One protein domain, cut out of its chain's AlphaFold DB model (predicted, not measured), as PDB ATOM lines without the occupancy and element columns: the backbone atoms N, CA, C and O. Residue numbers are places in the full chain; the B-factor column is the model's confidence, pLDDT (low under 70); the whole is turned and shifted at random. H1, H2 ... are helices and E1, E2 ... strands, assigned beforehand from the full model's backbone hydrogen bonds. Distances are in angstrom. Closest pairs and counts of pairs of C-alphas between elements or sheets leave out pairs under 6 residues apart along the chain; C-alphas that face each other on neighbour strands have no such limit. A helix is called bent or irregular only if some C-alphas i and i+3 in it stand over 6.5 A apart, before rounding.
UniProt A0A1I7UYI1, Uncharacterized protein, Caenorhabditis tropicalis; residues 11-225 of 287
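This is residues 11 to 225 of the 287 residues of an uncharacterized protein of Caenorhabditis tropicalis (UniProt A0A1I7UYI1). A strongly twisted sheet of nine strands, E1 to E9, curls round the bent helix H3, and the hairpin of E10 and E11 packs on part of it as a small second sheet, its strands crossed to the first. H1 and H5 pack on the large sheet near E5, while the end of H2, residues 116 to 121, sticks out. The printed part has 215 residues, with named elements in the order E1 E2 E3 E4 E5 E6 H1 H2 E7 E8 H3 H4 E9 H5 E10 E11: eleven strands and five helices, a mixed class. It is compact, with a radius of gyration of the C-alphas of 16.9 A and spans of 49 by 42 by 34 A.

E1, residues 11 to 23, E2, 36 to 44, E3, 47 to 57, and E4, 63 to 69, form a meander, each strand the antiparallel neighbour of the one before; N 14 and O 39 (E1, E2), 3.0 A, N 40 and O 51 (E2, E3), 2.9 A, and N 54 and O 66 (E3, E4), 3.1 A, are within hydrogen-bond range. E5, residues 73 to 79, and E6, 90 to 95, are a hairpin, with N 77 and O 92 at 2.8 A. H1, residues 97 to 106, is on the sheet at a height of 8.0 A. H2, residues 108 to 121, is close to H1 but not clearly touching; the closest C-alphas, of Lys 104 and Val 111, are 6.2 A apart. E7, residues 128 to 142, has E1 on one side, with N 15 and O 139 at 2.8 A, and E6 and E8, residues 145 to 148, on the other, with N 93 and O 129 at 2.8 A and N 142 and O 145 at 2.9 A. H3, residues 152 to 173, was assigned as one helix by its hydrogen bonds but is bent, C-alphas 162 and 165 being 7.2 A apart; its arms H3a, 152 to 162, and H3b, 165 to 173, are on the sheet. H4, residues 175 to 178, meets H3b only through their link. E9, residues 186 to 189, is parallel to E5, with N 187 and O 76 at 2.9 A. H5, residues 191 to 200, is on the sheet at a height of 10.2 A. E10, residues 203 to 212, and E11, 217 to 224, with N 206 and O 221 at 2.9 A, form with the large sheet a sandwich, two sheets face to face; the closest C-alphas of E7 and E11, of Val 132 and Ile 221, are 6.6 A apart. Every O i to N i+4 pair is within range in H3a, H3b and H5, against 5 of 6 in H1 and 8 of 10 in H2; H4 is too short for one.

E1 begins at C-alpha 11 (153.961, 173.515, 169.789) and is 29.3 A long; E3 is 32.1 A and E7 28.6 A. E11 ends at C-alpha 224 (186.350, 165.855, 187.948).

The C-alphas farthest apart, of Glu 120 and Leu 145, are 50.5 A apart. The printed part has no cut, and the link from E1 to E2 is long. Residues 119 to 122, 173 to 184 and 210 to 216 have pLDDT under 70.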
ATOM      1  N   HIS A  11     154.233 172.184 170.288       85.94
ATOM      2  CA  HIS A  11     153.961 173.515 169.789       85.94
ATOM      3  C   HIS A  11     155.245 174.343 169.736       85.94
ATOM      4  O   HIS A  11     155.526 174.931 168.702       85.94
ATOM      5  N   LEU A  12     156.070 174.319 170.788       90.81
ATOM      6  CA  LEU A  12     157.381 174.979 170.794       90.81
ATOM      7  C   LEU A  12     158.461 174.035 171.325       90.81
ATOM      8  O   LEU A  12     158.252 173.306 172.294       90.81
ATOM      9  N   ARG A  13     159.628 174.063 170.686       93.38
ATOM     10  CA  ARG A  13     160.778 173.225 171.003       93.38
ATOM     11  C   ARG A  13     162.044 174.062 171.076       93.38
ATOM     12  O   ARG A  13     162.483 174.594 170.059       93.38
ATOM     13  N   ALA A  14     162.670 174.105 172.243       94.00
ATOM     14  CA  ALA A  14     164.012 174.647 172.419       94.00
ATOM     15  C   ALA A  14     165.008 173.492 172.577       94.00
ATOM     16  O   ALA A  14     164.758 172.550 173.323       94.00
ATOM     17  N   THR A  15     166.123 173.529 171.854       94.81
ATOM     18  CA  THR A  15     167.147 172.480 171.871       94.81
ATOM     19  C   THR A  15     168.515 173.094 172.113       94.81
ATOM     20  O   THR A  15     168.955 173.966 171.364       94.81
ATOM     21  N   PHE A  16     169.196 172.596 173.139       93.50
ATOM     22  CA  PHE A  16     170.578 172.919 173.458       93.50
ATOM     23  C   PHE A  16     171.463 171.706 173.179       93.50
ATOM     24  O   PHE A  16     171.126 170.588 173.576       93.50
ATOM     25  N   HIS A  17     172.614 171.918 172.543       92.25
ATOM     26  CA  HIS A  17     173.621 170.865 172.421       92.25
ATOM     27  C   HIS A  17     174.433 170.776 173.709       92.25
ATOM     28  O   HIS A  17     174.920 171.781 174.227       92.25
ATOM     29  N   ILE A  18     174.559 169.560 174.232       92.75
ATOM     30  CA  ILE A  18     175.254 169.277 175.482       92.75
ATOM     31  C   ILE A  18     176.705 168.930 175.163       92.75
ATOM     32  O   ILE A  18     176.994 168.084 174.317       92.75
ATOM     33  N   MET A  19     177.617 169.561 175.888       91.38
ATOM     34  CA  MET A  19     179.042 169.245 175.877       91.38
ATOM     35  C   MET A  19     179.389 168.304 177.026       91.38
ATOM     36  O   MET A  19     180.177 167.379 176.847       91.38
ATOM     37  N   GLN A  20     178.784 168.515 178.197       92.69
ATOM     38  CA  GLN A  20     178.900 167.639 179.363       92.69
ATOM     39  C   GLN A  20     177.649 167.741 180.234       92.69
ATOM     40  O   GLN A  20     176.958 168.757 180.220       92.69
ATOM     41  N   GLY A  21     177.402 166.731 181.062       94.25
ATOM     42  CA  GLY A  21     176.352 166.786 182.070       94.25
ATOM     43  C   GLY A  21     176.756 166.049 183.335       94.25
ATOM     44  O   GLY A  21     177.418 165.010 183.279       94.25
ATOM     45  N   TRP A  22     176.369 166.617 184.466       94.12
ATOM     46  CA  TRP A  22     176.797 166.208 185.791       94.12
ATOM     47  C   TRP A  22     175.606 166.147 186.738       94.12
ATOM     48  O   TRP A  22     174.769 167.050 186.765       94.12
ATOM     49  N   TRP A  23     175.571 165.109 187.563       93.56
ATOM     50  CA  TRP A  23     174.677 165.001 188.705       93.56
ATOM     51  C   TRP A  23     175.514 164.989 189.984       93.56
ATOM     52  O   TRP A  23     176.003 163.954 190.441       93.56
ATOM     53  N   GLY A  24     175.767 166.181 190.525       89.00
ATOM     54  CA  GLY A  24     176.780 166.355 191.565       89.00
ATOM     55  C   GLY A  24     178.173 165.977 191.054       89.00
ATOM     56  O   GLY A  24     178.659 166.581 190.104       89.00
ATOM     57  N   GLU A  25     178.809 164.976 191.674       87.00
ATOM     58  CA  GLU A  25     180.114 164.452 191.230       87.00
ATOM     59  C   GLU A  25     180.012 163.379 190.124       87.00
ATOM     60  O   GLU A  25     181.032 162.947 189.584       87.00
ATOM     61  N   ILE A  26     178.797 162.939 189.772       89.62
ATOM     62  CA  ILE A  26     178.568 161.872 188.791       89.62
ATOM     63  C   ILE A  26     178.562 162.469 187.384       89.62
ATOM     64  O   ILE A  26     177.738 163.329 187.077       89.62
ATOM     65  N   ASN A  27     179.448 161.992 186.512       90.69
ATOM     66  CA  ASN A  27     179.401 162.316 185.088       90.69
ATOM     67  C   ASN A  27     178.329 161.456 184.404       90.69
ATOM     68  O   ASN A  27     178.365 160.231 184.501       90.69
ATOM     69  N   LEU A  28     177.402 162.096 183.695       91.69
ATOM     70  CA  LEU A  28     176.283 161.438 183.015       91.69
ATOM     71  C   LEU A  28     176.633 160.907 181.611       91.69
ATOM     72  O   LEU A  28     175.772 160.364 180.922       91.69
ATOM     73  N   GLY A  29     177.891 161.049 181.176       87.56
ATOM     74  CA  GLY A  29     178.417 160.365 179.991       87.56
ATOM     75  C   GLY A  29     177.900 160.906 178.655       87.56
ATOM     76  O   GLY A  29     177.817 160.155 177.682       87.56
ATOM     77  N   PHE A  30     177.535 162.189 178.601       90.38
ATOM     78  CA  PHE A  30     177.077 162.833 177.372       90.38
ATOM     79  C   PHE A  30     178.187 162.930 176.321       90.38
ATOM     80  O   PHE A  30     179.344 163.210 176.638       90.38
ATOM     81  N   GLU A  31     177.810 162.733 175.059       86.81
ATOM     82  CA  GLU A  31     178.712 162.853 173.918       86.81
ATOM     83  C   GLU A  31     178.598 164.264 173.322       86.81
ATOM     84  O   GLU A  31     177.508 164.639 172.864       86.81
ATOM     85  N   PRO A  32     179.698 165.042 173.278       85.12
ATOM     86  CA  PRO A  32     179.693 166.385 172.710       85.12
ATOM     87  C   PRO A  32     179.081 166.429 171.307       85.12
ATOM     88  O   PRO A  32     179.367 165.569 170.472       85.12
ATOM     89  N   LEU A  33     178.251 167.446 171.047       75.19
ATOM     90  CA  LEU A  33     177.568 167.716 169.766       75.19
ATOM     91  C   LEU A  33     176.545 166.664 169.301       75.19
ATOM     92  O   LEU A  33     175.809 166.922 168.353       75.19
ATOM     93  N   LYS A  34     176.464 165.498 169.948       86.25
ATOM     94  CA  LYS A  34     175.437 164.481 169.666       86.25
ATOM     95  C   LYS A  34     174.318 164.502 170.691       86.25
ATOM     96  O   LYS A  34     173.163 164.243 170.367       86.25
ATOM     97  N   SER A  35     174.673 164.759 171.943       92.38
ATOM     98  CA  SER A  35     173.721 164.828 173.036       92.38
ATOM     99  C   SER A  35     173.005 166.174 173.050       92.38
ATOM    100  O   SER A  35     173.619 167.225 172.875       92.38
ATOM    101  N   THR A  36     171.700 166.138 173.304       94.62
ATOM    102  CA  THR A  36     170.855 167.334 173.337       94.62
ATOM    103  C   THR A  36     169.998 167.374 174.588       94.62
ATOM    104  O   THR A  36     169.484 166.345 175.030       94.62
ATOM    105  N   LEU A  37     169.795 168.584 175.092       95.19
ATOM    106  CA  LEU A  37     168.796 168.935 176.087       95.19
ATOM    107  C   LEU A  37     167.652 169.631 175.361       95.19
ATOM    108  O   LEU A  37     167.848 170.686 174.758       95.19
ATOM    109  N   VAL A  38     166.472 169.022 175.386       95.62
ATOM    110  CA  VAL A  38     165.304 169.515 174.658       95.62
ATOM    111  C   VAL A  38     164.236 169.939 175.648       95.62
ATOM    112  O   VAL A  38     163.899 169.179 176.545       95.62
ATOM    113  N   PHE A  39     163.656 171.109 175.438       93.88
ATOM    114  CA  PHE A  39     162.460 171.565 176.126       93.88
ATOM    115  C   PHE A  39     161.302 171.553 175.145       93.88
ATOM    116  O   PHE A  39     161.335 172.264 174.139       93.88
ATOM    117  N   ASN A  40     160.272 170.775 175.449       93.56
ATOM    118  CA  ASN A  40     159.042 170.757 174.678       93.56
ATOM    119  C   ASN A  40     157.941 171.488 175.440       93.56
ATOM    120  O   ASN A  40     157.736 171.266 176.633       93.56
ATOM    121  N   ARG A  41     157.217 172.329 174.706       90.38
ATOM    122  CA  ARG A  41     155.956 172.931 175.116       90.38
ATOM    123  C   ARG A  41     154.826 172.314 174.312       90.38
ATOM    124  O   ARG A  41     154.854 172.351 173.081       90.38
ATOM    125  N   TYR A  42     153.827 171.817 175.020       87.81
ATOM    126  CA  TYR A  42     152.589 171.283 174.472       87.81
ATOM    127  C   TYR A  42     151.447 172.225 174.824       87.81
ATOM    128  O   TYR A  42     151.364 172.690 175.960       87.81
ATOM    129  N   LEU A  43     150.579 172.494 173.852       82.81
ATOM    130  CA  LEU A  43     149.291 173.127 174.108       82.81
ATOM    131  C   LEU A  43     148.245 172.017 174.181       82.81
ATOM    132  O   LEU A  43     147.992 171.341 173.183       82.81
ATOM    133  N   GLU A  44     147.682 171.799 175.363       79.50
ATOM    134  CA  GLU A  44     146.621 170.824 175.596       79.50
ATOM    135  C   GLU A  44     145.290 171.546 175.850       79.50
ATOM    136  O   GLU A  44     145.251 172.740 176.140       79.50
ATOM    137  N   GLU A  45     144.172 170.819 175.763       72.25
ATOM    138  CA  GLU A  45     142.838 171.382 176.037       72.25
ATOM    139  C   GLU A  45     142.703 171.921 177.470       72.25
ATOM    140  O   GLU A  45     141.906 172.823 177.721       72.25
ATOM    141  N   ILE A  46     143.470 171.352 178.406       71.19
ATOM    142  CA  ILE A  46     143.405 171.645 179.842       71.19
ATOM    143  C   ILE A  46     144.512 172.584 180.337       71.19
ATOM    144  O   ILE A  46     144.497 172.921 181.517       71.19
ATOM    145  N   GLY A  47     145.451 172.993 179.477       73.69
ATOM    146  CA  GLY A  47     146.571 173.846 179.881       73.69
ATOM    147  C   GLY A  47     147.823 173.686 179.021       73.69
ATOM    148  O   GLY A  47     147.855 172.933 178.041       73.69
ATOM    149  N   THR A  48     148.877 174.405 179.399       78.62
ATOM    150  CA  THR A  48     150.199 174.268 178.776       78.62
ATOM    151  C   THR A  48     151.025 173.269 179.569       78.62
ATOM    152  O   THR A  48     151.288 173.472 180.748       78.62
ATOM    153  N   ARG A  49     151.539 172.232 178.903       84.94
ATOM    154  CA  ARG A  49     152.479 171.293 179.520       84.94
ATOM    155  C   ARG A  49     153.901 171.560 179.051       84.94
ATOM    156  O   ARG A  49     154.169 171.644 177.850       84.94
ATOM    157  N   LEU A  50     154.828 171.611 180.003       88.62
ATOM    158  CA  LEU A  50     156.260 171.696 179.736       88.62
ATOM    159  C   LEU A  50     156.991 170.432 180.195       88.62
ATOM    160  O   LEU A  50     156.787 169.942 181.310       88.62
ATOM    161  N   GLU A  51     157.880 169.924 179.346       91.62
ATOM    162  CA  GLU A  51     158.777 168.832 179.714       91.62
ATOM    163  C   GLU A  51     160.174 168.997 179.122       91.62
ATOM    164  O   GLU A  51     160.383 169.606 178.069       91.62
ATOM    165  N   ILE A  52     161.129 168.397 179.817       94.19
ATOM    166  CA  ILE A  52     162.522 168.304 179.424       94.19
ATOM    167  C   ILE A  52     162.792 166.886 178.940       94.19
ATOM    168  O   ILE A  52     162.462 165.916 179.619       94.19
ATOM    169  N   ILE A  53     163.421 166.761 177.777       95.50
ATOM    170  CA  ILE A  53     163.814 165.488 177.187       95.50
ATOM    171  C   ILE A  53     165.333 165.421 177.093       95.50
ATOM    172  O   ILE A  53     165.970 166.282 176.478       95.50
ATOM    173  N   ILE A  54     165.898 164.363 177.670       95.50
ATOM    174  CA  ILE A  54     167.330 164.053 177.636       95.50
ATOM    175  C   ILE A  54     167.551 162.549 177.504       95.50
ATOM    176  O   ILE A  54     166.784 161.745 178.022       95.50
ATOM    177  N   ASN A  55     168.635 162.173 176.829       93.81
ATOM    178  CA  ASN A  55     169.103 160.792 176.760       93.81
ATOM    179  C   ASN A  55     170.349 160.654 177.632       93.81
ATOM    180  O   ASN A  55     171.348 161.313 177.351       93.81
ATOM    181  N   VAL A  56     170.296 159.811 178.660       92.38
ATOM    182  CA  VAL A  56     171.407 159.613 179.608       92.38
ATOM    183  C   VAL A  56     171.789 158.147 179.664       92.38
ATOM    184  O   VAL A  56     170.927 157.283 179.549       92.38
ATOM    185  N   LYS A  57     173.084 157.871 179.837       90.19
ATOM    186  CA  LYS A  57     173.584 156.510 180.032       90.19
ATOM    187  C   LYS A  57     173.526 156.127 181.511       90.19
ATOM    188  O   LYS A  57     174.135 156.802 182.351       90.19
ATOM    189  N   ASP A  58     172.845 155.030 181.828       90.56
ATOM    190  CA  ASP A  58     172.950 154.417 183.155       90.56
ATOM    191  C   ASP A  58     174.328 153.725 183.323       90.56
ATOM    192  O   ASP A  58     175.196 153.823 182.450       90.56
ATOM    193  N   HIS A  59     174.591 153.109 184.476       87.75
ATOM    194  CA  HIS A  59     175.890 152.512 184.817       87.75
ATOM    195  C   HIS A  59     176.339 151.390 183.864       87.75
ATOM    196  O   HIS A  59     177.532 151.132 183.738       87.75
ATOM    197  N   ASP A  60     175.387 150.730 183.207       88.88
ATOM    198  CA  ASP A  60     175.572 149.622 182.271       88.88
ATOM    199  C   ASP A  60     175.652 150.097 180.810       88.88
ATOM    200  O   ASP A  60     175.589 149.286 179.889       88.88
ATOM    201  N   GLU A  61     175.786 151.411 180.597       88.12
ATOM    202  CA  GLU A  61     175.779 152.086 179.294       88.12
ATOM    203  C   GLU A  61     174.431 152.036 178.549       88.12
ATOM    204  O   GLU A  61     174.336 152.521 177.414       88.12
ATOM    205  N   THR A  62     173.360 151.534 179.178       90.56
ATOM    206  CA  THR A  62     172.008 151.588 178.611       90.56
ATOM    207  C   THR A  62     171.558 153.043 178.474       90.56
ATOM    208  O   THR A  62     171.624 153.828 179.422       90.56
ATOM    209  N   ILE A  63     171.080 153.417 177.283       91.50
ATOM    210  CA  ILE A  63     170.565 154.765 177.018       91.50
ATOM    211  C   ILE A  63     169.115 154.854 177.495       91.50
ATOM    212  O   ILE A  63     168.219 154.236 176.920       91.50
ATOM    213  N   VAL A  64     168.880 155.690 178.501       92.81
ATOM    214  CA  VAL A  64     167.559 156.000 179.045       92.81
ATOM    215  C   VAL A  64     167.065 157.316 178.444       92.81
ATOM    216  O   VAL A  64     167.671 158.370 178.646       92.81
ATOM    217  N   ASN A  65     165.952 157.267 177.704       94.50
ATOM    218  CA  ASN A  65     165.232 158.465 177.267       94.50
ATOM    219  C   ASN A  65     164.353 158.962 178.416       94.50
ATOM    220  O   ASN A  65     163.320 158.367 178.718       94.50
ATOM    221  N   MET A  66     164.767 160.049 179.055       93.94
ATOM    222  CA  MET A  66     164.023 160.660 180.148       93.94
ATOM    223  C   MET A  66     163.171 161.802 179.617       93.94
ATOM    224  O   MET A  66     163.678 162.686 178.924       93.94
ATOM    225  N   LYS A  67     161.887 161.783 179.976       94.38
ATOM    226  CA  LYS A  67     160.934 162.874 179.761       94.38
ATOM    227  C   LYS A  67     160.482 163.366 181.124       94.38
ATOM    228  O   LYS A  67     159.713 162.691 181.803       94.38
ATOM    229  N   ILE A  68     161.027 164.497 181.544       92.75
ATOM    230  CA  ILE A  68     160.895 165.011 182.901       92.75
ATOM    231  C   ILE A  68     159.974 166.231 182.860       92.75
ATOM    232  O   ILE A  68     160.347 167.239 182.257       92.75
ATOM    233  N   PRO A  69     158.785 166.170 183.472       89.69
ATOM    234  CA  PRO A  69     157.916 167.333 183.584       89.69
ATOM    235  C   PRO A  69     158.596 168.483 184.333       89.69
ATOM    236  O   PRO A  69     159.332 168.254 185.293       89.69
ATOM    237  N   CYS A  70     158.315 169.728 183.947       88.25
ATOM    238  CA  CYS A  70     158.977 170.882 184.562       88.25
ATOM    239  C   CYS A  70     158.685 171.051 186.064       88.25
ATOM    240  O   CYS A  70     159.552 171.524 186.787       88.25
ATOM    241  N   HIS A  71     157.539 170.576 186.567       85.38
ATOM    242  CA  HIS A  71     157.212 170.608 188.004       85.38
ATOM    243  C   HIS A  71     158.120 169.725 188.885       85.38
ATOM    244  O   HIS A  71     158.121 169.851 190.109       85.38
ATOM    245  N   HIS A  72     158.941 168.853 188.290       89.69
ATOM    246  CA  HIS A  72     160.005 168.149 189.016       89.69
ATOM    247  C   HIS A  72     161.201 169.050 189.351       89.69
ATOM    248  O   HIS A  72     162.120 168.623 190.053       89.69
ATOM    249  N   PHE A  73     161.204 170.292 188.875       88.88
ATOM    250  CA  PHE A  73     162.249 171.263 189.142       88.88
ATOM    251  C   PHE A  73     161.676 172.489 189.849       88.88
ATOM    252  O   PHE A  73     160.600 172.974 189.513       88.88
ATOM    253  N   THR A  74     162.415 172.993 190.832       85.25
ATOM    254  CA  THR A  74     162.073 174.227 191.549       85.25
ATOM    255  C   THR A  74     162.599 175.461 190.828       85.25
ATOM    256  O   THR A  74     161.961 176.503 190.857       85.25
ATOM    257  N   GLU A  75     163.768 175.350 190.197       87.44
ATOM    258  CA  GLU A  75     164.418 176.444 189.475       87.44
ATOM    259  C   GLU A  75     165.398 175.898 188.425       87.44
ATOM    260  O   GLU A  75     165.933 174.787 188.547       87.44
ATOM    261  N   VAL A  76     165.670 176.717 187.413       92.31
ATOM    262  CA  VAL A  76     166.719 176.527 186.415       92.31
ATOM    263  C   VAL A  76     167.632 177.745 186.442       92.31
ATOM    264  O   VAL A  76     167.236 178.866 186.142       92.31
ATOM    265  N   LYS A  77     168.895 177.532 186.780       93.75
ATOM    266  CA  LYS A  77     169.932 178.555 186.750       93.75
ATOM    267  C   LYS A  77     170.684 178.516 185.432       93.75
ATOM    268  O   LYS A  77     170.954 177.436 184.915       93.75
ATOM    269  N   HIS A  78     171.048 179.670 184.891       93.88
ATOM    270  CA  HIS A  78     171.835 179.759 183.664       93.88
ATOM    271  C   HIS A  78     173.067 180.638 183.847       93.88
ATOM    272  O   HIS A  78     173.033 181.615 184.595       93.88
ATOM    273  N   THR A  79     174.148 180.329 183.129       92.69
ATOM    274  CA  THR A  79     175.305 181.232 183.056       92.69
ATOM    275  C   THR A  79     174.856 182.560 182.459       92.69
ATOM    276  O   THR A  79     174.209 182.599 181.407       92.69
ATOM    277  N   ASP A  80     175.157 183.656 183.143       88.06
ATOM    278  CA  ASP A  80     174.841 184.988 182.657       88.06
ATOM    279  C   ASP A  80     175.877 185.455 181.622       88.06
ATOM    280  O   ASP A  80     176.968 184.895 181.468       88.06
ATOM    281  N   ARG A  81     175.542 186.519 180.890       85.88
ATOM    282  CA  ARG A  81     176.416 187.049 179.838       85.88
ATOM    283  C   ARG A  81     177.770 187.513 180.367       85.88
ATOM    284  O   ARG A  81     178.756 187.403 179.643       85.88
ATOM    285  N   LYS A  82     177.819 188.048 181.591       87.62
ATOM    286  CA  LYS A  82     179.050 188.595 182.171       87.62
ATOM    287  C   LYS A  82     180.011 187.488 182.590       87.62
ATOM    288  O   LYS A  82     181.211 187.678 182.455       87.62
ATOM    289  N   SER A  83     179.498 186.341 183.035       88.56
ATOM    290  CA  SER A  83     180.332 185.217 183.469       88.56
ATOM    291  C   SER A  83     180.684 184.242 182.346       88.56
ATOM    292  O   SER A  83     181.564 183.404 182.527       88.56
ATOM    293  N   ALA A  84     180.035 184.329 181.182       85.06
ATOM    294  CA  ALA A  84     180.252 183.407 180.063       85.06
ATOM    295  C   ALA A  84     181.682 183.436 179.473       85.06
ATOM    296  O   ALA A  84     182.062 182.507 178.761       85.06
ATOM    297  N   SER A  85     182.483 184.474 179.753       84.44
ATOM    298  CA  SER A  85     183.912 184.534 179.399       84.44
ATOM    299  C   SER A  85     184.785 183.637 180.274       84.44
ATOM    300  O   SER A  85     185.768 183.062 179.801       84.44
ATOM    301  N   ASP A  86     184.425 183.503 181.547       89.31
ATOM    302  CA  ASP A  86     185.284 182.919 182.582       89.31
ATOM    303  C   ASP A  86     184.759 181.580 183.089       89.31
ATOM    304  O   ASP A  86     185.523 180.762 183.605       89.31
ATOM    305  N   LEU A  87     183.475 181.308 182.876       92.00
ATOM    306  CA  LEU A  87     182.790 180.104 183.316       92.00
ATOM    307  C   LEU A  87     182.165 179.354 182.134       92.00
ATOM    308  O   LEU A  87     181.838 179.960 181.111       92.00
ATOM    309  N   PRO A  88     181.975 178.028 182.257       92.50
ATOM    310  CA  PRO A  88     181.225 177.257 181.279       92.50
ATOM    311  C   PRO A  88     179.838 177.843 181.035       92.50
ATOM    312  O   PRO A  88     179.135 178.256 181.959       92.50
ATOM    313  N   THR A  89     179.422 177.834 179.775       92.88
ATOM    314  CA  THR A  89     178.035 178.109 179.411       92.88
ATOM    315  C   THR A  89     177.178 176.939 179.875       92.88
ATOM    316  O   THR A  89     177.394 175.815 179.426       92.88
ATOM    317  N   ALA A  90     176.257 177.173 180.808       94.62
ATOM    318  CA  ALA A  90     175.601 176.089 181.516       94.62
ATOM    319  C   ALA A  90     174.138 176.366 181.867       94.62
ATOM    320  O   ALA A  90     173.717 177.518 182.000       94.62
ATOM    321  N   LEU A  91     173.403 175.270 182.064       95.31
ATOM    322  CA  LEU A  91     172.111 175.225 182.744       95.31
ATOM    323  C   LEU A  91     172.213 174.328 183.979       95.31
ATOM    324  O   LEU A  91     172.752 173.223 183.897       95.31
ATOM    325  N   ILE A  92     171.687 174.790 185.110       95.56
ATOM    326  CA  ILE A  92     171.646 174.065 186.379       95.56
ATOM    327  C   ILE A  92     170.193 173.905 186.798       95.56
ATOM    328  O   ILE A  92     169.531 174.877 187.138       95.56
ATOM    329  N   PHE A  93     169.696 172.681 186.796       94.62
ATOM    330  CA  PHE A  93     168.339 172.365 187.216       94.62
ATOM    331  C   PHE A  93     168.350 171.952 188.672       94.62
ATOM    332  O   PHE A  93     169.112 171.058 189.035       94.62
ATOM    333  N   HIS A  94     167.496 172.548 189.492       92.50
ATOM    334  CA  HIS A  94     167.319 172.165 190.887       92.50
ATOM    335  C   HIS A  94     166.026 171.377 191.044       92.50
ATOM    336  O   HIS A  94     164.969 171.821 190.605       92.50
ATOM    337  N   PHE A  95     166.113 170.196 191.646       91.88
ATOM    338  CA  PHE A  95     164.975 169.296 191.794       91.88
ATOM    339  C   PHE A  95     164.074 169.664 192.977       91.88
ATOM    340  O   PHE A  95     164.554 169.930 194.088       91.88
ATOM    341  N   SER A  96     162.765 169.523 192.764       88.75
ATOM    342  CA  SER A  96     161.793 169.375 193.851       88.75
ATOM    343  C   SER A  96     161.982 168.034 194.570       88.75
ATOM    344  O   SER A  96     162.735 167.171 194.109       88.75
ATOM    345  N   ASP A  97     161.343 167.855 195.731       87.06
ATOM    346  CA  ASP A  97     161.425 166.596 196.491       87.06
ATOM    347  C   ASP A  97     160.898 165.402 195.694       87.06
ATOM    348  O   ASP A  97     161.545 164.361 195.641       87.06
ATOM    349  N   GLU A  98     159.780 165.569 194.996       88.62
ATOM    350  CA  GLU A  98     159.262 164.540 194.095       88.62
ATOM    351  C   GLU A  98     160.177 164.328 192.880       88.62
ATOM    352  O   GLU A  98     160.434 163.192 192.466       88.62
ATOM    353  N   GLY A  99     160.714 165.418 192.326       91.50
ATOM    354  CA  GLY A  99     161.556 165.368 191.140       91.50
ATOM    355  C   GLY A  99     162.844 164.580 191.345       91.50
ATOM    356  O   GLY A  99     163.208 163.777 190.483       91.50
ATOM    357  N   ILE A 100     163.515 164.754 192.491       92.81
ATOM    358  CA  ILE A 100     164.750 164.015 192.786       92.81
ATOM    359  C   ILE A 100     164.482 162.520 192.974       92.81
ATOM    360  O   ILE A 100     165.261 161.701 192.484       92.81
ATOM    361  N   GLU A 101     163.384 162.145 193.633       93.56
ATOM    362  CA  GLU A 101     163.036 160.734 193.831       93.56
ATOM    363  C   GLU A 101     162.645 160.064 192.513       93.56
ATOM    364  O   GLU A 101     163.114 158.964 192.214       93.56
ATOM    365  N   THR A 102     161.891 160.760 191.661       93.19
ATOM    366  CA  THR A 102     161.582 160.264 190.314       93.19
ATOM    367  C   THR A 102     162.849 160.117 189.470       93.19
ATOM    368  O   THR A 102     163.022 159.124 188.764       93.19
ATOM    369  N   PHE A 103     163.781 161.070 189.562       93.81
ATOM    370  CA  PHE A 103     165.042 161.005 188.826       93.81
ATOM    371  C   PHE A 103     165.915 159.819 189.244       93.81
ATOM    372  O   PHE A 103     166.451 159.122 188.383       93.81
ATOM    373  N   LYS A 104     165.999 159.528 190.546       94.12
ATOM    374  CA  LYS A 104     166.690 158.333 191.057       94.12
ATOM    375  C   LYS A 104     166.122 157.039 190.473       94.12
ATOM    376  O   LYS A 104     166.888 156.156 190.100       94.12
ATOM    377  N   GLN A 105     164.797 156.937 190.359       94.44
ATOM    378  CA  GLN A 105     164.137 155.752 189.799       94.44
ATOM    379  C   GLN A 105     164.431 155.551 188.305       94.44
ATOM    380  O   GLN A 105     164.413 154.417 187.837       94.44
ATOM    381  N   MET A 106     164.719 156.626 187.561       93.31
ATOM    382  CA  MET A 106     165.078 156.544 186.139       93.31
ATOM    383  C   MET A 106     166.521 156.078 185.895       93.31
ATOM    384  O   MET A 106     166.810 155.590 184.805       93.31
ATOM    385  N   LEU A 107     167.421 156.214 186.878       93.19
ATOM    386  CA  LEU A 107     168.835 155.817 186.786       93.19
ATOM    387  C   LEU A 107     169.254 154.943 187.984       93.19
ATOM    388  O   LEU A 107     170.159 155.318 188.742       93.19
ATOM    389  N   PRO A 108     168.604 153.784 188.195       92.19
ATOM    390  CA  PRO A 108     168.824 152.962 189.383       92.19
ATOM    391  C   PRO A 108     170.270 152.454 189.486       92.19
ATOM    392  O   PRO A 108     170.801 152.332 190.591       92.19
ATOM    393  N   GLY A 109     170.934 152.207 188.354       91.88
ATOM    394  CA  GLY A 109     172.331 151.791 188.321       91.88
ATOM    395  C   GLY A 109     173.282 152.852 188.869       91.88
ATOM    396  O   GLY A 109     174.094 152.567 189.751       91.88
ATOM    397  N   ARG A 110     173.149 154.099 188.399       90.88
ATOM    398  CA  ARG A 110     173.915 155.251 188.906       90.88
ATOM    399  C   ARG A 110     173.665 155.497 190.389       90.88
ATOM    400  O   ARG A 110     174.607 155.833 191.104       90.88
ATOM    401  N   VAL A 111     172.425 155.331 190.851       91.25
ATOM    402  CA  VAL A 111     172.087 155.469 192.275       91.25
ATOM    403  C   VAL A 111     172.809 154.407 193.095       91.25
ATOM    404  O   VAL A 111     173.516 154.763 194.031       91.25
ATOM    405  N   SER A 112     172.721 153.134 192.704       89.75
ATOM    406  CA  SER A 112     173.403 152.043 193.412       89.75
ATOM    407  C   SER A 112     174.927 152.226 193.431       89.75
ATOM    408  O   SER A 112     175.569 152.075 194.475       89.75
ATOM    409  N   GLU A 113     175.513 152.636 192.299       87.06
ATOM    410  CA  GLU A 113     176.938 152.962 192.206       87.06
ATOM    411  C   GLU A 113     177.313 154.088 193.180       87.06
ATOM    412  O   GLU A 113     178.328 154.007 193.875       87.06
ATOM    413  N   TRP A 114     176.493 155.133 193.270       86.69
ATOM    414  CA  TRP A 114     176.740 156.250 194.171       86.69
ATOM    415  C   TRP A 114     176.556 155.884 195.649       86.69
ATOM    416  O   TRP A 114     177.408 156.236 196.465       86.69
ATOM    417  N   GLU A 115     175.502 155.148 196.006       86.69
ATOM    418  CA  GLU A 115     175.226 154.717 197.385       86.69
ATOM    419  C   GLU A 115     176.385 153.887 197.956       86.69
ATOM    420  O   GLU A 115     176.783 154.061 199.113       86.69
ATOM    421  N   SER A 116     177.015 153.058 197.115       82.38
ATOM    422  CA  SER A 116     178.217 152.311 197.503       82.38
ATOM    423  C   SER A 116     179.367 153.232 197.945       82.38
ATOM    424  O   SER A 116     180.059 152.942 198.920       82.38
ATOM    425  N   ARG A 117     179.515 154.400 197.304       76.75
ATOM    426  CA  ARG A 117     180.529 155.422 197.621       76.75
ATOM    427  C   ARG A 117     180.095 156.347 198.761       76.75
ATOM    428  O   ARG A 117     180.939 156.903 199.468       76.75
ATOM    429  N   GLN A 118     178.789 156.526 198.966       75.38
ATOM    430  CA  GLN A 118     178.243 157.373 200.027       75.38
ATOM    431  C   GLN A 118     178.663 156.886 201.416       75.38
ATOM    432  O   GLN A 118     178.979 157.705 202.287       75.38
ATOM    433  N   THR A 119     178.708 155.566 201.604       65.19
ATOM    434  CA  THR A 119     179.065 154.940 202.887       65.19
ATOM    435  C   THR A 119     180.476 155.353 203.337       65.19
ATOM    436  O   THR A 119     180.748 155.453 204.531       65.19
ATOM    437  N   GLU A 120     181.351 155.698 202.389       67.19
ATOM    438  CA  GLU A 120     182.723 156.136 202.645       67.19
ATOM    439  C   GLU A 120     182.840 157.646 202.917       67.19
ATOM    440  O   GLU A 120     183.664 158.068 203.730       67.19
ATOM    441  N   LYS A 121     182.028 158.478 202.248       68.44
ATOM    442  CA  LYS A 121     182.197 159.947 202.230       68.44
ATOM    443  C   LYS A 121     181.153 160.748 203.017       68.44
ATOM    444  O   LYS A 121     181.331 161.955 203.165       68.44
ATOM    445  N   LYS A 122     180.059 160.130 203.488       68.19
ATOM    446  CA  LYS A 122     178.915 160.808 204.148       68.19
ATOM    447  C   LYS A 122     178.327 161.989 203.350       68.19
ATOM    448  O   LYS A 122     177.789 162.928 203.931       68.19
ATOM    449  N   GLN A 123     178.439 161.975 202.024       71.88
ATOM    450  CA  GLN A 123     177.874 163.027 201.176       71.88
ATOM    451  C   GLN A 123     176.426 162.709 200.801       71.88
ATOM    452  O   GLN A 123     176.044 161.550 200.718       71.88
ATOM    453  N   VAL A 124     175.605 163.734 200.581       77.44
ATOM    454  CA  VAL A 124     174.236 163.565 200.071       77.44
ATOM    455  C   VAL A 124     174.254 163.724 198.558       77.44
ATOM    456  O   VAL A 124     175.015 164.538 198.026       77.44
ATOM    457  N   LEU A 125     173.422 162.944 197.869       83.12
ATOM    458  CA  LEU A 125     173.275 163.022 196.424       83.12
ATOM    459  C   LEU A 125     172.819 164.428 196.045       83.12
ATOM    460  O   LEU A 125     171.984 165.035 196.722       83.12
ATOM    461  N   SER A 126     173.396 164.970 194.976       89.62
ATOM    462  CA  SER A 126     173.072 166.328 194.560       89.62
ATOM    463  C   SER A 126     171.597 166.435 194.194       89.62
ATOM    464  O   SER A 126     171.057 165.616 193.457       89.62
ATOM    465  N   ARG A 127     170.954 167.509 194.644       92.56
ATOM    466  CA  ARG A 127     169.600 167.876 194.220       92.56
ATOM    467  C   ARG A 127     169.602 168.737 192.963       92.56
ATOM    468  O   ARG A 127     168.706 169.551 192.769       92.56
ATOM    469  N   SER A 128     170.636 168.609 192.137       94.06
ATOM    470  CA  SER A 128     170.758 169.407 190.926       94.06
ATOM    471  C   SER A 128     171.491 168.692 189.801       94.06
ATOM    472  O   SER A 128     172.434 167.936 190.057       94.06
ATOM    473  N   LEU A 129     171.062 168.971 188.571       95.56
ATOM    474  CA  LEU A 129     171.734 168.585 187.334       95.56
ATOM    475  C   LEU A 129     172.418 169.800 186.733       95.56
ATOM    476  O   LEU A 129     171.783 170.831 186.550       95.56
ATOM    477  N   LEU A 130     173.685 169.659 186.375       96.00
ATOM    478  CA  LEU A 130     174.471 170.681 185.702       96.00
ATOM    479  C   LEU A 130     174.754 170.214 184.275       96.00
ATOM    480  O   LEU A 130     175.396 169.185 184.081       96.00
ATOM    481  N   PHE A 131     174.347 170.996 183.286       95.75
ATOM    482  CA  PHE A 131     174.663 170.778 181.880       95.75
ATOM    483  C   PHE A 131     175.593 171.875 181.394       95.75
ATOM    484  O   PHE A 131     175.254 173.049 181.491       95.75
ATOM    485  N   VAL A 132     176.740 171.495 180.838       94.31
ATOM    486  CA  VAL A 132     177.586 172.389 180.044       94.31
ATOM    487  C   VAL A 132     177.121 172.298 178.601       94.31
ATOM    488  O   VAL A 132     176.992 171.198 178.059       94.31
ATOM    489  N   LEU A 133     176.874 173.443 177.982       92.88
ATOM    490  CA  LEU A 133     176.264 173.558 176.665       92.88
ATOM    491  C   LEU A 133     177.260 174.092 175.639       92.88
ATOM    492  O   LEU A 133     178.230 174.765 175.993       92.88
ATOM    493  N   ASP A 134     177.002 173.821 174.362       89.81
ATOM    494  CA  ASP A 134     177.701 174.508 173.278       89.81
ATOM    495  C   ASP A 134     177.191 175.961 173.184       89.81
ATOM    496  O   ASP A 134     176.019 176.181 172.860       89.81
ATOM    497  N   PRO A 135     178.042 176.976 173.430       87.31
ATOM    498  CA  PRO A 135     177.636 178.375 173.357       87.31
ATOM    499  C   PRO A 135     177.293 178.846 171.935       87.31
ATOM    500  O   PRO A 135     176.786 179.953 171.761       87.31
ATOM    501  N   SER A 136     177.606 178.057 170.906       83.88
ATOM    502  CA  SER A 136     177.406 178.418 169.502       83.88
ATOM    503  C   SER A 136     176.128 177.849 168.895       83.88
ATOM    504  O   SER A 136     175.828 178.205 167.755       83.88
ATOM    505  N   ASP A 137     175.417 176.953 169.587       82.19
ATOM    506  CA  ASP A 137     174.318 176.202 168.980       82.19
ATOM    507  C   ASP A 137     173.109 176.048 169.911       82.19
ATOM    508  O   ASP A 137     173.036 175.151 170.756       82.19
ATOM    509  N   PHE A 138     172.131 176.925 169.698       89.50
ATOM    510  CA  PHE A 138     170.792 176.842 170.260       89.50
ATOM    511  C   PHE A 138     169.776 176.823 169.121       89.50
ATOM    512  O   PHE A 138     169.880 177.613 168.185       89.50
ATOM    513  N   ILE A 139     168.782 175.939 169.197       91.50
ATOM    514  CA  ILE A 139     167.741 175.804 168.177       91.50
ATOM    515  C   ILE A 139     166.380 176.045 168.817       91.50
ATOM    516  O   ILE A 139     166.035 175.391 169.799       91.50
ATOM    517  N   MET A 140     165.582 176.920 168.212       91.25
ATOM    518  CA  MET A 140     164.172 177.089 168.547       91.25
ATOM    519  C   MET A 140     163.309 176.757 167.332       91.25
ATOM    520  O   MET A 140     163.547 177.275 166.238       91.25
ATOM    521  N   ALA A 141     162.318 175.891 167.518       91.19
ATOM    522  CA  ALA A 141     161.384 175.474 166.483       91.19
ATOM    523  C   ALA A 141     159.942 175.512 166.996       91.19
ATOM    524  O   ALA A 141     159.688 175.138 168.138       91.19
ATOM    525  N   GLU A 142     159.004 175.915 166.149       89.38
ATOM    526  CA  GLU A 142     157.570 175.966 166.442       89.38
ATOM    527  C   GLU A 142     156.821 175.070 165.459       89.38
ATOM    528  O   GLU A 142     157.052 175.144 164.254       89.38
ATOM    529  N   ALA A 143     155.974 174.174 165.970       85.94
ATOM    530  CA  ALA A 143     155.246 173.182 165.171       85.94
ATOM    531  C   ALA A 143     156.144 172.416 164.166       85.94
ATOM    532  O   ALA A 143     155.754 172.120 163.039       85.94
ATOM    533  N   GLY A 144     157.389 172.124 164.565       81.94
ATOM    534  CA  GLY A 144     158.385 171.440 163.731       81.94
ATOM    535  C   GLY A 144     159.123 172.325 162.718       81.94
ATOM    536  O   GLY A 144     160.057 171.845 162.073       81.94
ATOM    537  N   LEU A 145     158.772 173.605 162.599       86.56
ATOM    538  CA  LEU A 145     159.454 174.573 161.743       86.56
ATOM    539  C   LEU A 145     160.561 175.283 162.520       86.56
ATOM    540  O   LEU A 145     160.329 175.821 163.601       86.56
ATOM    541  N   LEU A 146     161.777 175.299 161.969       89.12
ATOM    542  CA  LEU A 146     162.896 176.048 162.541       89.12
ATOM    543  C   LEU A 146     162.576 177.549 162.524       89.12
ATOM    544  O   LEU A 146     162.417 178.124 161.450       89.12
ATOM    545  N   LEU A 147     162.536 178.174 163.701       85.69
ATOM    546  CA  LEU A 147     162.343 179.618 163.838       85.69
ATOM    547  C   LEU A 147     163.684 180.351 163.879       85.69
ATOM    548  O   LEU A 147     163.931 181.260 163.091       85.69
ATOM    549  N   TYR A 148     164.563 179.941 164.799       82.94
ATOM    550  CA  TYR A 148     165.813 180.643 165.083       82.94
ATOM    551  C   TYR A 148     166.941 179.670 165.436       82.94
ATOM    552  O   TYR A 148     166.708 178.620 166.044       82.94
ATOM    553  N   ARG A 149     168.178 180.061 165.100       85.38
ATOM    554  CA  ARG A 149     169.411 179.377 165.522       85.38
ATOM    555  C   ARG A 149     170.492 180.355 166.023       85.38
ATOM    556  O   ARG A 149     171.503 180.545 165.345       85.38
ATOM    557  N   PRO A 150     170.258 181.065 167.137       81.12
ATOM    558  CA  PRO A 150     171.229 181.997 167.695       81.12
ATOM    559  C   PRO A 150     172.371 181.287 168.441       81.12
ATOM    560  O   PRO A 150     172.337 180.079 168.683       81.12
ATOM    561  N   GLY A 151     173.373 182.071 168.849       83.00
ATOM    562  CA  GLY A 151     174.295 181.658 169.905       83.00
ATOM    563  C   GLY A 151     173.591 181.603 171.264       83.00
ATOM    564  O   GLY A 151     172.449 182.034 171.410       83.00
ATOM    565  N   PHE A 152     174.270 181.071 172.276       81.75
ATOM    566  CA  PHE A 152     173.667 180.835 173.585       81.75
ATOM    567  C   PHE A 152     173.175 182.106 174.273       81.75
ATOM    568  O   PHE A 152     172.127 182.058 174.898       81.75
ATOM    569  N   ILE A 153     173.890 183.230 174.172       83.31
ATOM    570  CA  ILE A 153     173.503 184.461 174.877       83.31
ATOM    571  C   ILE A 153     172.158 184.982 174.372       83.31
ATOM    572  O   ILE A 153     171.257 185.234 175.163       83.31
ATOM    573  N   GLU A 154     171.987 185.087 173.059       85.38
ATOM    574  CA  GLU A 154     170.709 185.503 172.485       85.38
ATOM    575  C   GLU A 154     169.662 184.381 172.626       85.38
ATOM    576  O   GLU A 154     168.480 184.633 172.858       85.38
ATOM    577  N   GLY A 155     170.096 183.120 172.545       86.44
ATOM    578  CA  GLY A 155     169.248 181.945 172.720       86.44
ATOM    579  C   GLY A 155     168.637 181.829 174.115       86.44
ATOM    580  O   GLY A 155     167.454 181.519 174.222       86.44
ATOM    581  N   ILE A 156     169.395 182.111 175.180       87.81
ATOM    582  CA  ILE A 156     168.903 182.022 176.559       87.81
ATOM    583  C   ILE A 156     167.921 183.152 176.876       87.81
ATOM    584  O   ILE A 156     166.939 182.921 177.576       87.81
ATOM    585  N   GLU A 157     168.123 184.346 176.314       88.12
ATOM    586  CA  GLU A 157     167.163 185.452 176.415       88.12
ATOM    587  C   GLU A 157     165.830 185.086 175.743       88.12
ATOM    588  O   GLU A 157     164.769 185.225 176.357       88.12
ATOM    589  N   LEU A 158     165.878 184.530 174.526       86.75
ATOM    590  CA  LEU A 158     164.686 184.038 173.827       86.75
ATOM    591  C   LEU A 158     164.030 182.863 174.556       86.75
ATOM    592  O   LEU A 158     162.805 182.796 174.636       86.75
ATOM    593  N   PHE A 159     164.819 181.932 175.086       88.88
ATOM    594  CA  PHE A 159     164.311 180.811 175.869       88.88
ATOM    595  C   PHE A 159     163.522 181.311 177.083       88.88
ATOM    596  O   PHE A 159     162.365 180.934 177.244       88.88
ATOM    597  N   LYS A 160     164.089 182.228 177.874       89.50
ATOM    598  CA  LYS A 160     163.401 182.832 179.025       89.50
ATOM    599  C   LYS A 160     162.109 183.527 178.621       89.50
ATOM    600  O   LYS A 160     161.075 183.267 179.228       89.50
ATOM    601  N   LEU A 161     162.150 184.347 177.568       86.12
ATOM    602  CA  LEU A 161     160.970 185.054 177.063       86.12
ATOM    603  C   LEU A 161     159.823 184.095 176.704       86.12
ATOM    604  O   LEU A 161     158.667 184.407 176.955       86.12
ATOM    605  N   ASN A 162     160.137 182.929 176.133       84.12
ATOM    606  CA  ASN A 162     159.130 181.978 175.658       84.12
ATOM    607  C   ASN A 162     158.678 180.945 176.704       84.12
ATOM    608  O   ASN A 162     157.610 180.346 176.536       84.12
ATOM    609  N   TYR A 163     159.493 180.689 177.732       87.38
ATOM    610  CA  TYR A 163     159.266 179.608 178.693       87.38
ATOM    611  C   TYR A 163     158.994 180.077 180.128       87.38
ATOM    612  O   TYR A 163     158.371 179.304 180.846       87.38
ATOM    613  N   ASN A 164     159.367 181.295 180.557       85.38
ATOM    614  CA  ASN A 164     159.119 181.749 181.940       85.38
ATOM    615  C   ASN A 164     157.627 181.786 182.283       85.38
ATOM    616  O   ASN A 164     157.203 181.088 183.197       85.38
ATOM    617  N   GLU A 165     156.827 182.521 181.504       80.00
ATOM    618  CA  GLU A 165     155.377 182.634 181.735       80.00
ATOM    619  C   GLU A 165     154.701 181.254 181.721       80.00
ATOM    620  O   GLU A 165     153.825 180.956 182.523       80.00
ATOM    621  N   GLN A 166     155.141 180.366 180.829       80.25
ATOM    622  CA  GLN A 166     154.568 179.025 180.714       80.25
ATOM    623  C   GLN A 166     154.993 178.113 181.864       80.25
ATOM    624  O   GLN A 166     154.236 177.234 182.263       80.25
ATOM    625  N   TRP A 167     156.193 178.316 182.405       81.62
ATOM    626  CA  TRP A 167     156.648 177.629 183.600       81.62
ATOM    627  C   TRP A 167     155.845 178.074 184.816       81.62
ATOM    628  O   TRP A 167     155.378 177.230 185.576       81.62
ATOM    629  N   GLU A 168     155.635 179.381 184.967       75.75
ATOM    630  CA  GLU A 168     154.774 179.947 186.006       75.75
ATOM    631  C   GLU A 168     153.350 179.406 185.891       75.75
ATOM    632  O   GLU A 168     152.830 178.884 186.873       75.75
ATOM    633  N   ASN A 169     152.758 179.413 184.691       74.81
ATOM    634  CA  ASN A 169     151.430 178.848 184.445       74.81
ATOM    635  C   ASN A 169     151.368 177.356 184.806       74.81
ATOM    636  O   ASN A 169     150.482 176.951 185.555       74.81
ATOM    637  N   HIS A 170     152.343 176.556 184.350       75.06
ATOM    638  CA  HIS A 170     152.438 175.130 184.682       75.06
ATOM    639  C   HIS A 170     152.519 174.925 186.201       75.06
ATOM    640  O   HIS A 170     151.858 174.047 186.743       75.06
ATOM    641  N   LEU A 171     153.309 175.721 186.924       71.50
ATOM    642  CA  LEU A 171     153.410 175.619 188.383       71.50
ATOM    643  C   LEU A 171     152.143 176.111 189.102       71.50
ATOM    644  O   LEU A 171     151.734 175.502 190.090       71.50
ATOM    645  N   CYS A 172     151.490 177.162 188.601       70.31
ATOM    646  CA  CYS A 172     150.209 177.665 189.098       70.31
ATOM    647  C   CYS A 172     149.086 176.630 188.949       70.31
ATOM    648  O   CYS A 172     148.328 176.412 189.893       70.31
ATOM    649  N   GLU A 173     149.004 175.935 187.813       68.94
ATOM    650  CA  GLU A 173     148.066 174.820 187.610       68.94
ATOM    651  C   GLU A 173     148.292 173.692 188.627       68.94
ATOM    652  O   GLU A 173     147.354 173.026 189.063       68.94
ATOM    653  N   GLN A 174     149.541 173.505 189.055       65.50
ATOM    654  CA  GLN A 174     149.944 172.486 190.020       65.50
ATOM    655  C   GLN A 174     149.929 173.007 191.479       65.50
ATOM    656  O   GLN A 174     150.180 172.258 192.425       65.50
ATOM    657  N   GLN A 175     149.579 174.277 191.709       61.00
ATOM    658  CA  GLN A 175     149.678 174.956 193.008       61.00
ATOM    659  C   GLN A 175     148.810 174.313 194.101       61.00
ATOM    660  O   GLN A 175     149.197 174.310 195.273       61.00
ATOM    661  N   SER A 176     147.671 173.711 193.734       56.19
ATOM    662  CA  SER A 176     146.821 172.949 194.660       56.19
ATOM    663  C   SER A 176     147.501 171.697 195.222       56.19
ATOM    664  O   SER A 176     147.099 171.215 196.278       56.19
ATOM    665  N   GLN A 177     148.518 171.180 194.531       57.28
ATOM    666  CA  GLN A 177     149.253 169.974 194.901       57.28
ATOM    667  C   GLN A 177     150.630 170.289 195.520       57.28
ATOM    668  O   GLN A 177     151.102 169.501 196.336       57.28
ATOM    669  N   TYR A 178     151.235 171.451 195.217       55.72
ATOM    670  CA  TYR A 178     152.633 171.745 195.591       55.72
ATOM    671  C   TYR A 178     152.899 173.044 196.385       55.72
ATOM    672  O   TYR A 178     154.033 173.256 196.810       55.72
ATOM    673  N   GLY A 179     151.895 173.877 196.695       51.12
ATOM    674  CA  GLY A 179     152.058 175.000 197.641       51.12
ATOM    675  C   GLY A 179     152.583 176.326 197.053       51.12
ATOM    676  O   GLY A 179     152.674 176.484 195.843       51.12
ATOM    677  N   LYS A 180     152.795 177.336 197.924       51.66
ATOM    678  CA  LYS A 180     152.709 178.789 197.619       51.66
ATOM    679  C   LYS A 180     153.968 179.480 197.061       51.66
ATOM    680  O   LYS A 180     155.068 179.229 197.532       51.66
ATOM    681  N   GLU A 181     153.662 180.468 196.205       50.12
ATOM    682  CA  GLU A 181     154.457 181.563 195.608       50.12
ATOM    683  C   GLU A 181     155.766 181.171 194.921       50.12
ATOM    684  O   GLU A 181     156.774 180.865 195.551       50.12
ATOM    685  N   PHE A 182     155.739 181.239 193.591       52.31
ATOM    686  CA  PHE A 182     156.869 180.910 192.740       52.31
ATOM    687  C   PHE A 182     157.633 182.186 192.372       52.31
ATOM    688  O   PHE A 182     157.044 183.176 191.941       52.31
ATOM    689  N   SER A 183     158.947 182.156 192.584       55.28
ATOM    690  CA  SER A 183     159.905 183.117 192.037       55.28
ATOM    691  C   SER A 183     160.181 182.816 190.561       55.28
ATOM    692  O   SER A 183     159.853 181.725 190.095       55.28
ATOM    693  N   ASP A 184     160.850 183.736 189.854       58.78
ATOM    694  CA  ASP A 184     161.375 183.497 188.503       58.78
ATOM    695  C   ASP A 184     161.986 182.090 188.390       58.78
ATOM    696  O   ASP A 184     162.933 181.741 189.100       58.78
ATOM    697  N   ALA A 185     161.436 181.275 187.492       76.38
ATOM    698  CA  ALA A 185     161.838 179.879 187.364       76.38
ATOM    699  C   ALA A 185     163.162 179.697 186.616       76.38
ATOM    700  O   ALA A 185     163.846 178.695 186.819       76.38
ATOM    701  N   ILE A 186     163.529 180.646 185.745       88.69
ATOM    702  CA  ILE A 186     164.778 180.622 184.979       88.69
ATOM    703  C   ILE A 186     165.591 181.882 185.288       88.69
ATOM    704  O   ILE A 186     165.297 182.976 184.795       88.69
ATOM    705  N   VAL A 187     166.648 181.728 186.083       90.81
ATOM    706  CA  VAL A 187     167.414 182.845 186.664       90.81
ATOM    707  C   VAL A 187     168.903 182.767 186.329       90.81
ATOM    708  O   VAL A 187     169.448 181.675 186.163       90.81
ATOM    709  N   PRO A 188     169.606 183.904 186.207       92.69
ATOM    710  CA  PRO A 188     171.057 183.883 186.084       92.69
ATOM    711  C   PRO A 188     171.700 183.406 187.394       92.69
ATOM    712  O   PRO A 188     171.213 183.724 188.478       92.69
ATOM    713  N   ILE A 189     172.815 182.683 187.302       92.00
ATOM    714  CA  ILE A 189     173.686 182.406 188.452       92.00
ATOM    715  C   ILE A 189     174.837 183.414 188.491       92.00
ATOM    716  O   ILE A 189     175.472 183.668 187.466       92.00
ATOM    717  N   ASP A 190     175.112 183.978 189.669       90.31
ATOM    718  CA  ASP A 190     176.294 184.817 189.874       90.31
ATOM    719  C   ASP A 190     177.580 183.989 189.736       90.31
ATOM    720  O   ASP A 190     177.633 182.813 190.109       90.31
ATOM    721  N   GLY A 191     178.645 184.608 189.228       90.50
ATOM    722  CA  GLY A 191     179.917 183.926 189.014       90.50
ATOM    723  C   GLY A 191     180.507 183.321 190.293       90.50
ATOM    724  O   GLY A 191     181.032 182.206 190.251       90.50
ATOM    725  N   LYS A 192     180.392 183.995 191.447       92.06
ATOM    726  CA  LYS A 192     180.900 183.475 192.729       92.06
ATOM    727  C   LYS A 192     180.104 182.261 193.188       92.06
ATOM    728  O   LYS A 192     180.702 181.257 193.580       92.06
ATOM    729  N   ASP A 193     178.780 182.330 193.077       91.44
ATOM    730  CA  ASP A 193     177.886 181.229 193.437       91.44
ATOM    731  C   ASP A 193     178.103 180.021 192.528       91.44
ATOM    732  O   ASP A 193     178.150 178.884 193.000       91.44
ATOM    733  N   PHE A 194     178.322 180.250 191.233       93.38
ATOM    734  CA  PHE A 194     178.628 179.176 190.299       93.38
ATOM    735  C   PHE A 194     179.980 178.522 190.622       93.38
ATOM    736  O   PHE A 194     180.095 177.292 190.628       93.38
ATOM    737  N   ILE A 195     180.991 179.319 190.982       92.94
ATOM    738  CA  ILE A 195     182.285 178.799 191.435       92.94
ATOM    739  C   ILE A 195     182.142 177.956 192.700       92.94
ATOM    740  O   ILE A 195     182.680 176.846 192.766       92.94
ATOM    741  N   ALA A 196     181.405 178.449 193.693       91.44
ATOM    742  CA  ALA A 196     181.132 177.704 194.916       91.44
ATOM    743  C   ALA A 196     180.389 176.390 194.616       91.44
ATOM    744  O   ALA A 196     180.770 175.329 195.124       91.44
ATOM    745  N   TYR A 197     179.389 176.444 193.730       90.12
ATOM    746  CA  TYR A 197     178.595 175.297 193.303       90.12
ATOM    747  C   TYR A 197     179.467 174.187 192.709       90.12
ATOM    748  O   TYR A 197     179.443 173.060 193.203       90.12
ATOM    749  N   PHE A 198     180.283 174.472 191.687       90.44
ATOM    750  CA  PHE A 198     181.045 173.404 191.032       90.44
ATOM    751  C   PHE A 198     182.199 172.893 191.913       90.44
ATOM    752  O   PHE A 198     182.527 171.702 191.876       90.44
ATOM    753  N   LYS A 199     182.799 173.756 192.752       90.69
ATOM    754  CA  LYS A 199     183.860 173.357 193.694       90.69
ATOM    755  C   LYS A 199     183.348 172.347 194.720       90.69
ATOM    756  O   LYS A 199     184.075 171.400 195.031       90.69
ATOM    757  N   LYS A 200     182.104 172.499 195.195       87.94
ATOM    758  CA  LYS A 200     181.445 171.556 196.116       87.94
ATOM    759  C   LYS A 200     181.419 170.126 195.568       87.94
ATOM    760  O   LYS A 200     181.583 169.181 196.331       87.94
ATOM    761  N   PHE A 201     181.268 169.971 194.254       87.00
ATOM    762  CA  PHE A 201     181.240 168.670 193.577       87.00
ATOM    763  C   PHE A 201     182.609 168.217 193.061       87.00
ATOM    764  O   PHE A 201     182.709 167.276 192.278       87.00
ATOM    765  N   GLY A 202     183.683 168.892 193.481       87.31
ATOM    766  CA  GLY A 202     185.035 168.551 193.063       87.31
ATOM    767  C   GLY A 202     185.262 168.731 191.564       87.31
ATOM    768  O   GLY A 202     186.119 168.054 191.001       87.31
ATOM    769  N   LEU A 203     184.522 169.623 190.910       91.12
ATOM    770  CA  LEU A 203     184.724 169.946 189.503       91.12
ATOM    771  C   LEU A 203     185.782 171.049 189.365       91.12
ATOM    772  O   LEU A 203     185.958 171.891 190.248       91.12
ATOM    773  N   ARG A 204     186.522 171.030 188.257       90.69
ATOM    774  CA  ARG A 204     187.507 172.056 187.896       90.69
ATOM    775  C   ARG A 204     187.201 172.584 186.508       90.69
ATOM    776  O   ARG A 204     187.059 171.792 185.581       90.69
ATOM    777  N   ASN A 205     187.116 173.901 186.394       90.88
ATOM    778  CA  ASN A 205     186.917 174.605 185.136       90.88
ATOM    779  C   ASN A 205     188.208 174.563 184.300       90.88
ATOM    780  O   ASN A 205     189.277 174.888 184.817       90.88
ATOM    781  N   VAL A 206     188.108 174.147 183.040       91.06
ATOM    782  CA  VAL A 206     189.212 174.107 182.071       91.06
ATOM    783  C   VAL A 206     188.700 174.473 180.682       91.06
ATOM    784  O   VAL A 206     187.501 174.410 180.425       91.06
ATOM    785  N   GLU A 207     189.598 174.806 179.765       89.50
ATOM    786  CA  GLU A 207     189.251 174.903 178.347       89.50
ATOM    787  C   GLU A 207     189.227 173.514 177.702       89.50
ATOM    788  O   GLU A 207     190.041 172.643 178.015       89.50
ATOM    789  N   SER A 208     188.264 173.287 176.814       84.44
ATOM    790  CA  SER A 208     188.138 172.053 176.061       84.44
ATOM    791  C   SER A 208     189.197 171.978 174.971       84.44
ATOM    792  O   SER A 208     189.417 172.923 174.217       84.44
ATOM    793  N   GLU A 209     189.765 170.790 174.791       75.94
ATOM    794  CA  GLU A 209     190.529 170.470 173.577       75.94
ATOM    795  C   GLU A 209     189.609 170.373 172.347       75.94
ATOM    796  O   GLU A 209     190.047 170.473 171.204       75.94
ATOM    797  N   HIS A 210     188.311 170.155 172.578       63.53
ATOM    798  CA  HIS A 210     187.307 169.995 171.535       63.53
ATOM    799  C   HIS A 210     186.777 171.365 171.126       63.53
ATOM    800  O   HIS A 210     186.232 172.101 171.948       63.53
ATOM    801  N   LEU A 211     186.937 171.691 169.849       66.25
ATOM    802  CA  LEU A 211     186.424 172.915 169.254       66.25
ATOM    803  C   LEU A 211     184.910 172.755 169.041       66.25
ATOM    804  O   LEU A 211     184.493 171.944 168.215       66.25
ATOM    805  N   ALA A 212     184.092 173.478 169.806       59.12
ATOM    806  CA  ALA A 212     182.636 173.331 169.761       59.12
ATOM    807  C   ALA A 212     182.007 174.134 168.603       59.12
ATOM    808  O   ALA A 212     182.474 175.228 168.256       59.12
ATOM    809  N   GLY A 213     180.947 173.577 168.012       61.44
ATOM    810  CA  GLY A 213     180.104 174.214 167.003       61.44
ATOM    811  C   GLY A 213     180.806 174.714 165.730       61.44
ATOM    812  O   GLY A 213     181.930 174.347 165.385       61.44
ATOM    813  N   TYR A 214     180.121 175.606 165.008       57.03
ATOM    814  CA  TYR A 214     180.595 176.181 163.738       57.03
ATOM    815  C   TYR A 214     181.799 177.112 163.894       57.03
ATOM    816  O   TYR A 214     182.572 177.287 162.953       57.03
ATOM    817  N   LYS A 215     181.963 177.730 165.071       64.12
ATOM    818  CA  LYS A 215     183.020 178.721 165.320       64.12
ATOM    819  C   LYS A 215     184.368 178.088 165.666       64.12
ATOM    820  O   LYS A 215     185.354 178.818 165.700       64.12
ATOM    821  N   LYS A 216     184.413 176.767 165.891       69.25
ATOM    822  CA  LYS A 216     185.615 175.989 166.212       69.25
ATOM    823  C   LYS A 216     186.532 176.689 167.230       69.25
ATOM    824  O   LYS A 216     187.723 176.858 166.978       69.25
ATOM    825  N   ARG A 217     185.982 177.129 168.365       74.12
ATOM    826  CA  ARG A 217     186.764 177.715 169.470       74.12
ATOM    827  C   ARG A 217     186.778 176.764 170.667       74.12
ATOM    828  O   ARG A 217     185.798 176.033 170.837       74.12
ATOM    829  N   PRO A 218     187.850 176.768 171.481       82.38
ATOM    830  CA  PRO A 218     187.812 176.142 172.795       82.38
ATOM    831  C   PRO A 218     186.635 176.703 173.591       82.38
ATOM    832  O   PRO A 218     186.340 177.900 173.517       82.38
ATOM    833  N   ILE A 219     185.955 175.839 174.331       86.75
ATOM    834  CA  ILE A 219     184.891 176.231 175.251       86.75
ATOM    835  C   ILE A 219     185.262 175.799 176.660       86.75
ATOM    836  O   ILE A 219     186.011 174.846 176.857       86.75
ATOM    837  N   ARG A 220     184.730 176.478 177.669       90.56
ATOM    838  CA  ARG A 220     184.980 176.086 179.054       90.56
ATOM    839  C   ARG A 220     184.125 174.879 179.434       90.56
ATOM    840  O   ARG A 220     182.921 174.870 179.193       90.56
ATOM    841  N   ILE A 221     184.757 173.875 180.031       91.69
ATOM    842  CA  ILE A 221     184.162 172.609 180.473       91.69
ATOM    843  C   ILE A 221     184.647 172.254 181.883       91.69
ATOM    844  O   ILE A 221     185.530 172.908 182.440       91.69
ATOM    845  N   PHE A 222     184.094 171.189 182.460       92.31
ATOM    846  CA  PHE A 222     184.506 170.676 183.760       92.31
ATOM    847  C   PHE A 222     185.293 169.367 183.659       92.31
ATOM    848  O   PHE A 222     184.974 168.466 182.882       92.31
ATOM    849  N   LEU A 223     186.301 169.231 184.520       88.06
ATOM    850  CA  LEU A 223     186.957 167.964 184.832       88.06
ATOM    851  C   LEU A 223     186.732 167.616 186.300       88.06
ATOM    852  O   LEU A 223     186.969 168.448 187.180       88.06
ATOM    853  N   GLY A 224     186.363 166.367 186.580       82.88
ATOM    854  CA  GLY A 224     186.350 165.855 187.948       82.88
ATOM    855  C   GLY A 224     187.748 165.905 188.578       82.88
ATOM    856  O   GLY A 224     188.770 165.721 187.902       82.88
ATOM    857  N   ARG A 225     187.825 166.172 189.885       72.12
ATOM    858  CA  ARG A 225     189.066 166.048 190.660       72.12
ATOM    859  C   ARG A 225     189.574 164.611 190.542       72.12
ATOM    860  O   ARG A 225     188.851 163.659 190.819       72.12
TER     861      ARG A 225